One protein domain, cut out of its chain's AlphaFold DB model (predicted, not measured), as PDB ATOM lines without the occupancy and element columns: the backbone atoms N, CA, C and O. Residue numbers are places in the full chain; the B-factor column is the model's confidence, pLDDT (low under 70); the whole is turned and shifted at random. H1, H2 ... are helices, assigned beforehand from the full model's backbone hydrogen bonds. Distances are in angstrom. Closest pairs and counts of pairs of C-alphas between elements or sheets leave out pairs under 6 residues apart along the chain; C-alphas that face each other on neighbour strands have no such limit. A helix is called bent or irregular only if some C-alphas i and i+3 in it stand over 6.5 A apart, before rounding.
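Overview. This is residues 9 to 59 of the 59 residues of the protein "PE domain-containing protein" of Mycobacterium montefiorense (UniProt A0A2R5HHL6). The model is a long, thin hook: one long helix, H1, makes most of the length, and beyond its end a link leads on before the shorter helix H2 folds back, so that the far end of H2 meets the last residues of H1. Residues 9 to 31, which belong to H1, stick out as a free arm. The printed part has 51 residues with two named helices, H1 then H2, and no named strand; the class is all helix. The whole is extended, with a radius of gyration of the C-alphas of 18.1 A, and the C-alphas span 60 by 14 by 8 A.

Along the chain. Find C-alpha 9 at (146.103, 89.123, 117.012); from there H1 runs through residues 9 to 37, 40.8 A from first to last C-alpha. Near residue 31 you meet a kink of 35 degrees, and H1 is only just irregular there, with C-alphas 31 and 34 lying 6.9 A apart. Then look for C-alpha 46 at (150.557, 143.153, 138.185), where H2, residues 46 to 58, begins; it ends at C-alpha 58, (151.058, 126.868, 129.599), 18.4 A away.

Arrangement. Look at Thr 37 and Val 56, the closest C-alphas of H1 and H2, 4.6 A apart: here the helices touch, H1 with residues 36 to 37 alone and H2 with residues 55 to 57 alone. They run opposite ways at a shallow tilt of 13 degrees, a helical hairpin. In H2 every O i to N i+4 pair is within hydrogen-bond range; in H1, 23 of 25 are.

Size, cuts and confidence. The outline is only just a rod; its two farthest C-alphas, those of Glu 9 and Asp 45, are 59.8 A apart. The link from H1 to H2, 8 residues, is short, and the printed part has no cut. The mean pLDDT of the printed part is 95.8, and no printed residue is under 70.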
ATOM      1  N   GLU A   9     146.210  89.311 115.564       86.75
ATOM      2  CA  GLU A   9     146.103  89.123 117.012       86.75
ATOM      3  C   GLU A   9     147.067  90.046 117.769       86.75
ATOM      4  O   GLU A   9     146.650  90.745 118.689       86.75
ATOM      5  N   GLU A  10     148.328  90.123 117.332       88.62
ATOM      6  CA  GLU A  10     149.327  91.042 117.900       88.62
ATOM      7  C   GLU A  10     148.927  92.506 117.680       88.62
ATOM      8  O   GLU A  10     149.048  93.342 118.577       88.62
ATOM      9  N   LEU A  11     148.381  92.824 116.502       90.75
ATOM     10  CA  LEU A  11     147.863  94.159 116.211       90.75
ATOM     11  C   LEU A  11     146.656  94.506 117.097       90.75
ATOM     12  O   LEU A  11     146.559  95.633 117.582       90.75
ATOM     13  N   ALA A  12     145.753  93.553 117.334       93.44
ATOM     14  CA  ALA A  12     144.605  93.731 118.217       93.44
ATOM     15  C   ALA A  12     145.037  93.913 119.680       93.44
ATOM     16  O   ALA A  12     144.508  94.790 120.366       93.44
ATOM     17  N   ALA A  13     146.031  93.150 120.143       94.62
ATOM     18  CA  ALA A  13     146.613  93.304 121.474       94.62
ATOM     19  C   ALA A  13     147.275  94.682 121.647       94.62
ATOM     20  O   ALA A  13     147.028  95.369 122.641       94.62
ATOM     21  N   ALA A  14     148.049  95.132 120.654       95.31
ATOM     22  CA  ALA A  14     148.650  96.464 120.653       95.31
ATOM     23  C   ALA A  14     147.585  97.574 120.654       95.31
ATOM     24  O   ALA A  14     147.700  98.540 121.410       95.31
ATOM     25  N   ALA A  15     146.521  97.427 119.861       96.06
ATOM     26  CA  ALA A  15     145.411  98.375 119.844       96.06
ATOM     27  C   ALA A  15     144.719  98.457 121.214       96.06
ATOM     28  O   ALA A  15     144.506  99.562 121.717       96.06
ATOM     29  N   ALA A  16     144.437  97.315 121.847       97.31
ATOM     30  CA  ALA A  16     143.851  97.259 123.185       97.31
ATOM     31  C   ALA A  16     144.754  97.917 124.243       97.31
ATOM     32  O   ALA A  16     144.273  98.683 125.080       97.31
ATOM     33  N   ALA A  17     146.068  97.687 124.174       97.88
ATOM     34  CA  ALA A  17     147.031  98.327 125.067       97.88
ATOM     35  C   ALA A  17     147.053  99.853 124.886       97.88
ATOM     36  O   ALA A  17     146.986 100.594 125.866       97.88
ATOM     37  N   LEU A  18     147.075 100.339 123.641       97.94
ATOM     38  CA  LEU A  18     147.018 101.774 123.346       97.94
ATOM     39  C   LEU A  18     145.703 102.409 123.815       97.94
ATOM     40  O   LEU A  18     145.716 103.533 124.310       97.94
ATOM     41  N   GLN A  19     144.582 101.696 123.705       98.25
ATOM     42  CA  GLN A  19     143.285 102.161 124.206       98.25
ATOM     43  C   GLN A  19     143.283 102.276 125.732       98.25
ATOM     44  O   GLN A  19     142.820 103.285 126.261       98.25
ATOM     45  N   ALA A  20     143.850 101.294 126.436       98.06
ATOM     46  CA  ALA A  20     143.998 101.349 127.888       98.06
ATOM     47  C   ALA A  20     144.898 102.518 128.325       98.06
ATOM     48  O   ALA A  20     144.534 103.266 129.234       98.06
ATOM     49  N   ILE A  21     146.027 102.727 127.639       98.25
ATOM     50  CA  ILE A  21     146.925 103.864 127.884       98.25
ATOM     51  C   ILE A  21     146.199 105.189 127.629       98.25
ATOM     52  O   ILE A  21     146.255 106.085 128.465       98.25
ATOM     53  N   GLY A  22     145.485 105.313 126.508       98.12
ATOM     54  CA  GLY A  22     144.733 106.522 126.168       98.12
ATOM     55  C   GLY A  22     143.631 106.837 127.181       98.12
ATOM     56  O   GLY A  22     143.460 107.996 127.560       98.12
ATOM     57  N   ALA A  23     142.926 105.814 127.670       98.31
ATOM     58  CA  ALA A  23     141.926 105.970 128.722       98.31
ATOM     59  C   ALA A  23     142.555 106.446 130.042       98.31
ATOM     60  O   ALA A  23     142.042 107.386 130.653       98.31
ATOM     61  N   GLY A  24     143.681 105.850 130.449       98.31
ATOM     62  CA  GLY A  24     144.436 106.279 131.631       98.31
ATOM     63  C   GLY A  24     144.921 107.722 131.510       98.31
ATOM     64  O   GLY A  24     144.639 108.542 132.380       98.31
ATOM     65  N   LEU A  25     145.544 108.065 130.381       98.06
ATOM     66  CA  LEU A  25     146.020 109.418 130.102       98.06
ATOM     67  C   LEU A  25     144.882 110.443 130.150       98.06
ATOM     68  O   LEU A  25     145.031 111.493 130.764       98.06
ATOM     69  N   SER A  26     143.729 110.148 129.544       98.00
ATOM     70  CA  SER A  26     142.575 111.053 129.577       98.00
ATOM     71  C   SER A  26     142.041 111.261 130.996       98.00
ATOM     72  O   SER A  26     141.639 112.377 131.338       98.00
ATOM     73  N   ALA A  27     142.011 110.208 131.815       98.19
ATOM     74  CA  ALA A  27     141.558 110.290 133.199       98.19
ATOM     75  C   ALA A  27     142.514 111.145 134.042       98.19
ATOM     76  O   ALA A  27     142.069 112.048 134.753       98.19
ATOM     77  N   GLU A  28     143.820 110.921 133.906       97.62
ATOM     78  CA  GLU A  28     144.839 111.712 134.598       97.62
ATOM     79  C   GLU A  28     144.851 113.170 134.134       97.62
ATOM     80  O   GLU A  28     144.882 114.072 134.969       97.62
ATOM     81  N   ASN A  29     144.726 113.426 132.828       96.56
ATOM     82  CA  ASN A  29     144.671 114.788 132.298       96.56
ATOM     83  C   ASN A  29     143.436 115.540 132.816       96.56
ATOM     84  O   ASN A  29     143.514 116.715 133.162       96.56
ATOM     85  N   THR A  30     142.301 114.846 132.953       96.81
ATOM     86  CA  THR A  30     141.089 115.418 133.563       96.81
ATOM     87  C   THR A  30     141.302 115.741 135.042       96.81
ATOM     88  O   THR A  30     140.875 116.797 135.508       96.81
ATOM     89  N   ALA A  31     141.988 114.866 135.782       96.38
ATOM     90  CA  ALA A  31     142.319 115.100 137.186       96.38
ATOM     91  C   ALA A  31     143.303 116.273 137.368       96.38
ATOM     92  O   ALA A  31     143.183 117.033 138.330       96.38
ATOM     93  N   ALA A  32     144.247 116.439 136.437       96.75
ATOM     94  CA  ALA A  32     145.250 117.498 136.455       96.75
ATOM     95  C   ALA A  32     144.730 118.853 135.939       96.75
ATOM     96  O   ALA A  32     145.249 119.885 136.354       96.75
ATOM     97  N   ALA A  33     143.691 118.874 135.097       95.88
ATOM     98  CA  ALA A  33     143.215 120.091 134.437       95.88
ATOM     99  C   ALA A  33     142.878 121.226 135.418       95.88
ATOM    100  O   ALA A  33     143.336 122.352 135.250       95.88
ATOM    101  N   MET A  34     142.100 120.942 136.466       93.56
ATOM    102  CA  MET A  34     141.732 121.951 137.467       93.56
ATOM    103  C   MET A  34     142.940 122.523 138.227       93.56
ATOM    104  O   MET A  34     143.069 123.746 138.278       93.56
ATOM    105  N   PRO A  35     143.830 121.710 138.828       94.31
ATOM    106  CA  PRO A  35     144.972 122.251 139.562       94.31
ATOM    107  C   PRO A  35     145.999 122.977 138.678       94.31
ATOM    108  O   PRO A  35     146.663 123.878 139.185       94.31
ATOM    109  N   THR A  36     146.135 122.640 137.390       94.88
ATOM    110  CA  THR A  36     147.103 123.310 136.498       94.88
ATOM    111  C   THR A  36     146.543 124.571 135.836       94.88
ATOM    112  O   THR A  36     147.272 125.547 135.685       94.88
ATOM    113  N   THR A  37     145.249 124.602 135.502       94.38
ATOM    114  CA  THR A  37     144.598 125.773 134.871       94.38
ATOM    115  C   THR A  37     143.954 126.732 135.880       94.38
ATOM    116  O   THR A  37     143.606 127.859 135.536       94.38
ATOM    117  N   GLY A  38     143.807 126.319 137.142       93.31
ATOM    118  CA  GLY A  38     143.194 127.100 138.221       93.31
ATOM    119  C   GLY A  38     144.165 127.967 139.030       93.31
ATOM    120  O   GLY A  38     143.851 128.321 140.168       93.31
ATOM    121  N   VAL A  39     145.352 128.278 138.500       94.88
ATOM    122  CA  VAL A  39     146.379 129.050 139.218       94.88
ATOM    123  C   VAL A  39     145.900 130.483 139.461       94.88
ATOM    124  O   VAL A  39     145.626 131.233 138.526       94.88
ATOM    125  N   ILE A  40     145.836 130.881 140.734       95.25
ATOM    126  CA  ILE A  40     145.477 132.242 141.150       95.25
ATOM    127  C   ILE A  40     146.727 133.101 141.415       95.25
ATOM    128  O   ILE A  40     147.763 132.563 141.815       95.25
ATOM    129  N   PRO A  41     146.654 134.435 141.232       95.00
ATOM    130  CA  PRO A  41     147.757 135.335 141.567       95.00
ATOM    131  C   PRO A  41     148.178 135.219 143.037       95.00
ATOM    132  O   PRO A  41     147.333 135.212 143.931       95.00
ATOM    133  N   ALA A  42     149.490 135.176 143.287       94.19
ATOM    134  CA  ALA A  42     150.043 135.084 144.642       94.19
ATOM    135  C   ALA A  42     149.826 136.369 145.467       94.19
ATOM    136  O   ALA A  42     149.706 136.312 146.690       94.19
ATOM    137  N   ALA A  43     149.769 137.522 144.800       95.06
ATOM    138  CA  ALA A  43     149.471 138.827 145.380       95.06
ATOM    139  C   ALA A  43     148.717 139.715 144.369       95.06
ATOM    140  O   ALA A  43     148.521 139.339 143.213       95.06
ATOM    141  N   ALA A  44     148.268 140.893 144.814       95.44
ATOM    142  CA  ALA A  44     147.459 141.825 144.016       95.44
ATOM    143  C   ALA A  44     148.267 142.679 143.018       95.44
ATOM    144  O   ALA A  44     147.711 143.550 142.352       95.44
ATOM    145  N   ASP A  45     149.581 142.481 142.942       97.25
ATOM    146  CA  ASP A  45     150.449 143.226 142.041       97.25
ATOM    147  C   ASP A  45     150.358 142.697 140.591       97.25
ATOM    148  O   ASP A  45     150.015 141.531 140.352       97.25
ATOM    149  N   PRO A  46     150.672 143.538 139.590       95.88
ATOM    150  CA  PRO A  46     150.557 143.153 138.185       95.88
ATOM    151  C   PRO A  46     151.526 142.039 137.759       95.88
ATOM    152  O   PRO A  46     151.237 141.345 136.783       95.88
ATOM    153  N   VAL A  47     152.650 141.840 138.459       97.75
ATOM    154  CA  VAL A  47     153.599 140.760 138.143       97.75
ATOM    155  C   VAL A  47     152.990 139.422 138.548       97.75
ATOM    156  O   VAL A  47     152.935 138.514 137.724       97.75
ATOM    157  N   SER A  48     152.430 139.328 139.755       97.31
ATOM    158  CA  SER A  48     151.697 138.143 140.217       97.31
ATOM    159  C   SER A  48     150.531 137.774 139.294       97.31
ATOM    160  O   SER A  48     150.326 136.593 139.004       97.31
ATOM    161  N   ALA A  49     149.790 138.771 138.799       97.06
ATOM    162  CA  ALA A  49     148.696 138.550 137.854       97.06
ATOM    163  C   ALA A  49     149.189 137.992 136.508       97.06
ATOM    164  O   ALA A  49     148.638 137.011 136.005       97.06
ATOM    165  N   LEU A  50     150.252 138.579 135.944       97.69
ATOM    166  CA  LEU A  50     150.846 138.104 134.695       97.69
ATOM    167  C   LEU A  50     151.406 136.687 134.855       97.69
ATOM    168  O   LEU A  50     151.157 135.837 134.008       97.69
ATOM    169  N   THR A  51     152.138 136.419 135.935       96.75
ATOM    170  CA  THR A  51     152.732 135.104 136.193       96.75
ATOM    171  C   THR A  51     151.667 134.015 136.307       96.75
ATOM    172  O   THR A  51     151.810 132.973 135.671       96.75
ATOM    173  N   ALA A  52     150.575 134.259 137.041       96.75
ATOM    174  CA  ALA A  52     149.458 133.316 137.102       96.75
ATOM    175  C   ALA A  52     148.848 133.069 135.713       96.75
ATOM    176  O   ALA A  52     148.678 131.919 135.318       96.75
ATOM    177  N   ALA A  53     148.610 134.125 134.927       96.38
ATOM    178  CA  ALA A  53     148.088 133.988 133.568       96.38
ATOM    179  C   ALA A  53     149.020 133.175 132.648       96.38
ATOM    180  O   ALA A  53     148.542 132.364 131.860       96.38
ATOM    181  N   GLN A  54     150.342 133.347 132.762       97.19
ATOM    182  CA  GLN A  54     151.315 132.566 131.986       97.19
ATOM    183  C   GLN A  54     151.285 131.077 132.357       97.19
ATOM    184  O   GLN A  54     151.382 130.235 131.467       97.19
ATOM    185  N   PHE A  55     151.097 130.738 133.638       96.94
ATOM    186  CA  PHE A  55     150.924 129.340 134.045       96.94
ATOM    187  C   PHE A  55     149.644 128.728 133.477       96.94
ATOM    188  O   PHE A  55     149.693 127.609 132.979       96.94
ATOM    189  N   VAL A  56     148.536 129.475 133.471       96.00
ATOM    190  CA  VAL A  56     147.272 129.002 132.883       96.00
ATOM    191  C   VAL A  56     147.378 128.816 131.367       96.00
ATOM    192  O   VAL A  56     146.821 127.865 130.842       96.00
ATOM    193  N   VAL A  57     148.100 129.690 130.657       96.00
ATOM    194  CA  VAL A  57     148.332 129.549 129.204       96.00
ATOM    195  C   VAL A  57     149.246 128.363 128.875       96.00
ATOM    196  O   VAL A  57     149.150 127.804 127.785       96.00
ATOM    197  N   HIS A  58     150.156 128.003 129.781       96.44
ATOM    198  CA  HIS A  58     151.058 126.868 129.599       96.44
ATOM    199  C   HIS A  58     150.395 125.507 129.868       96.44
ATOM    200  O   HIS A  58     150.793 124.524 129.242       96.44
ATOM    201  N   ALA A  59     149.453 125.465 130.816       89.38
ATOM    202  CA  ALA A  59     148.747 124.270 131.282       89.38
ATOM    203  C   ALA A  59     147.804 123.666 130.232       89.38
ATOM    204  O   ALA A  59     147.728 122.416 130.202       89.38
TER     205      ALA A  59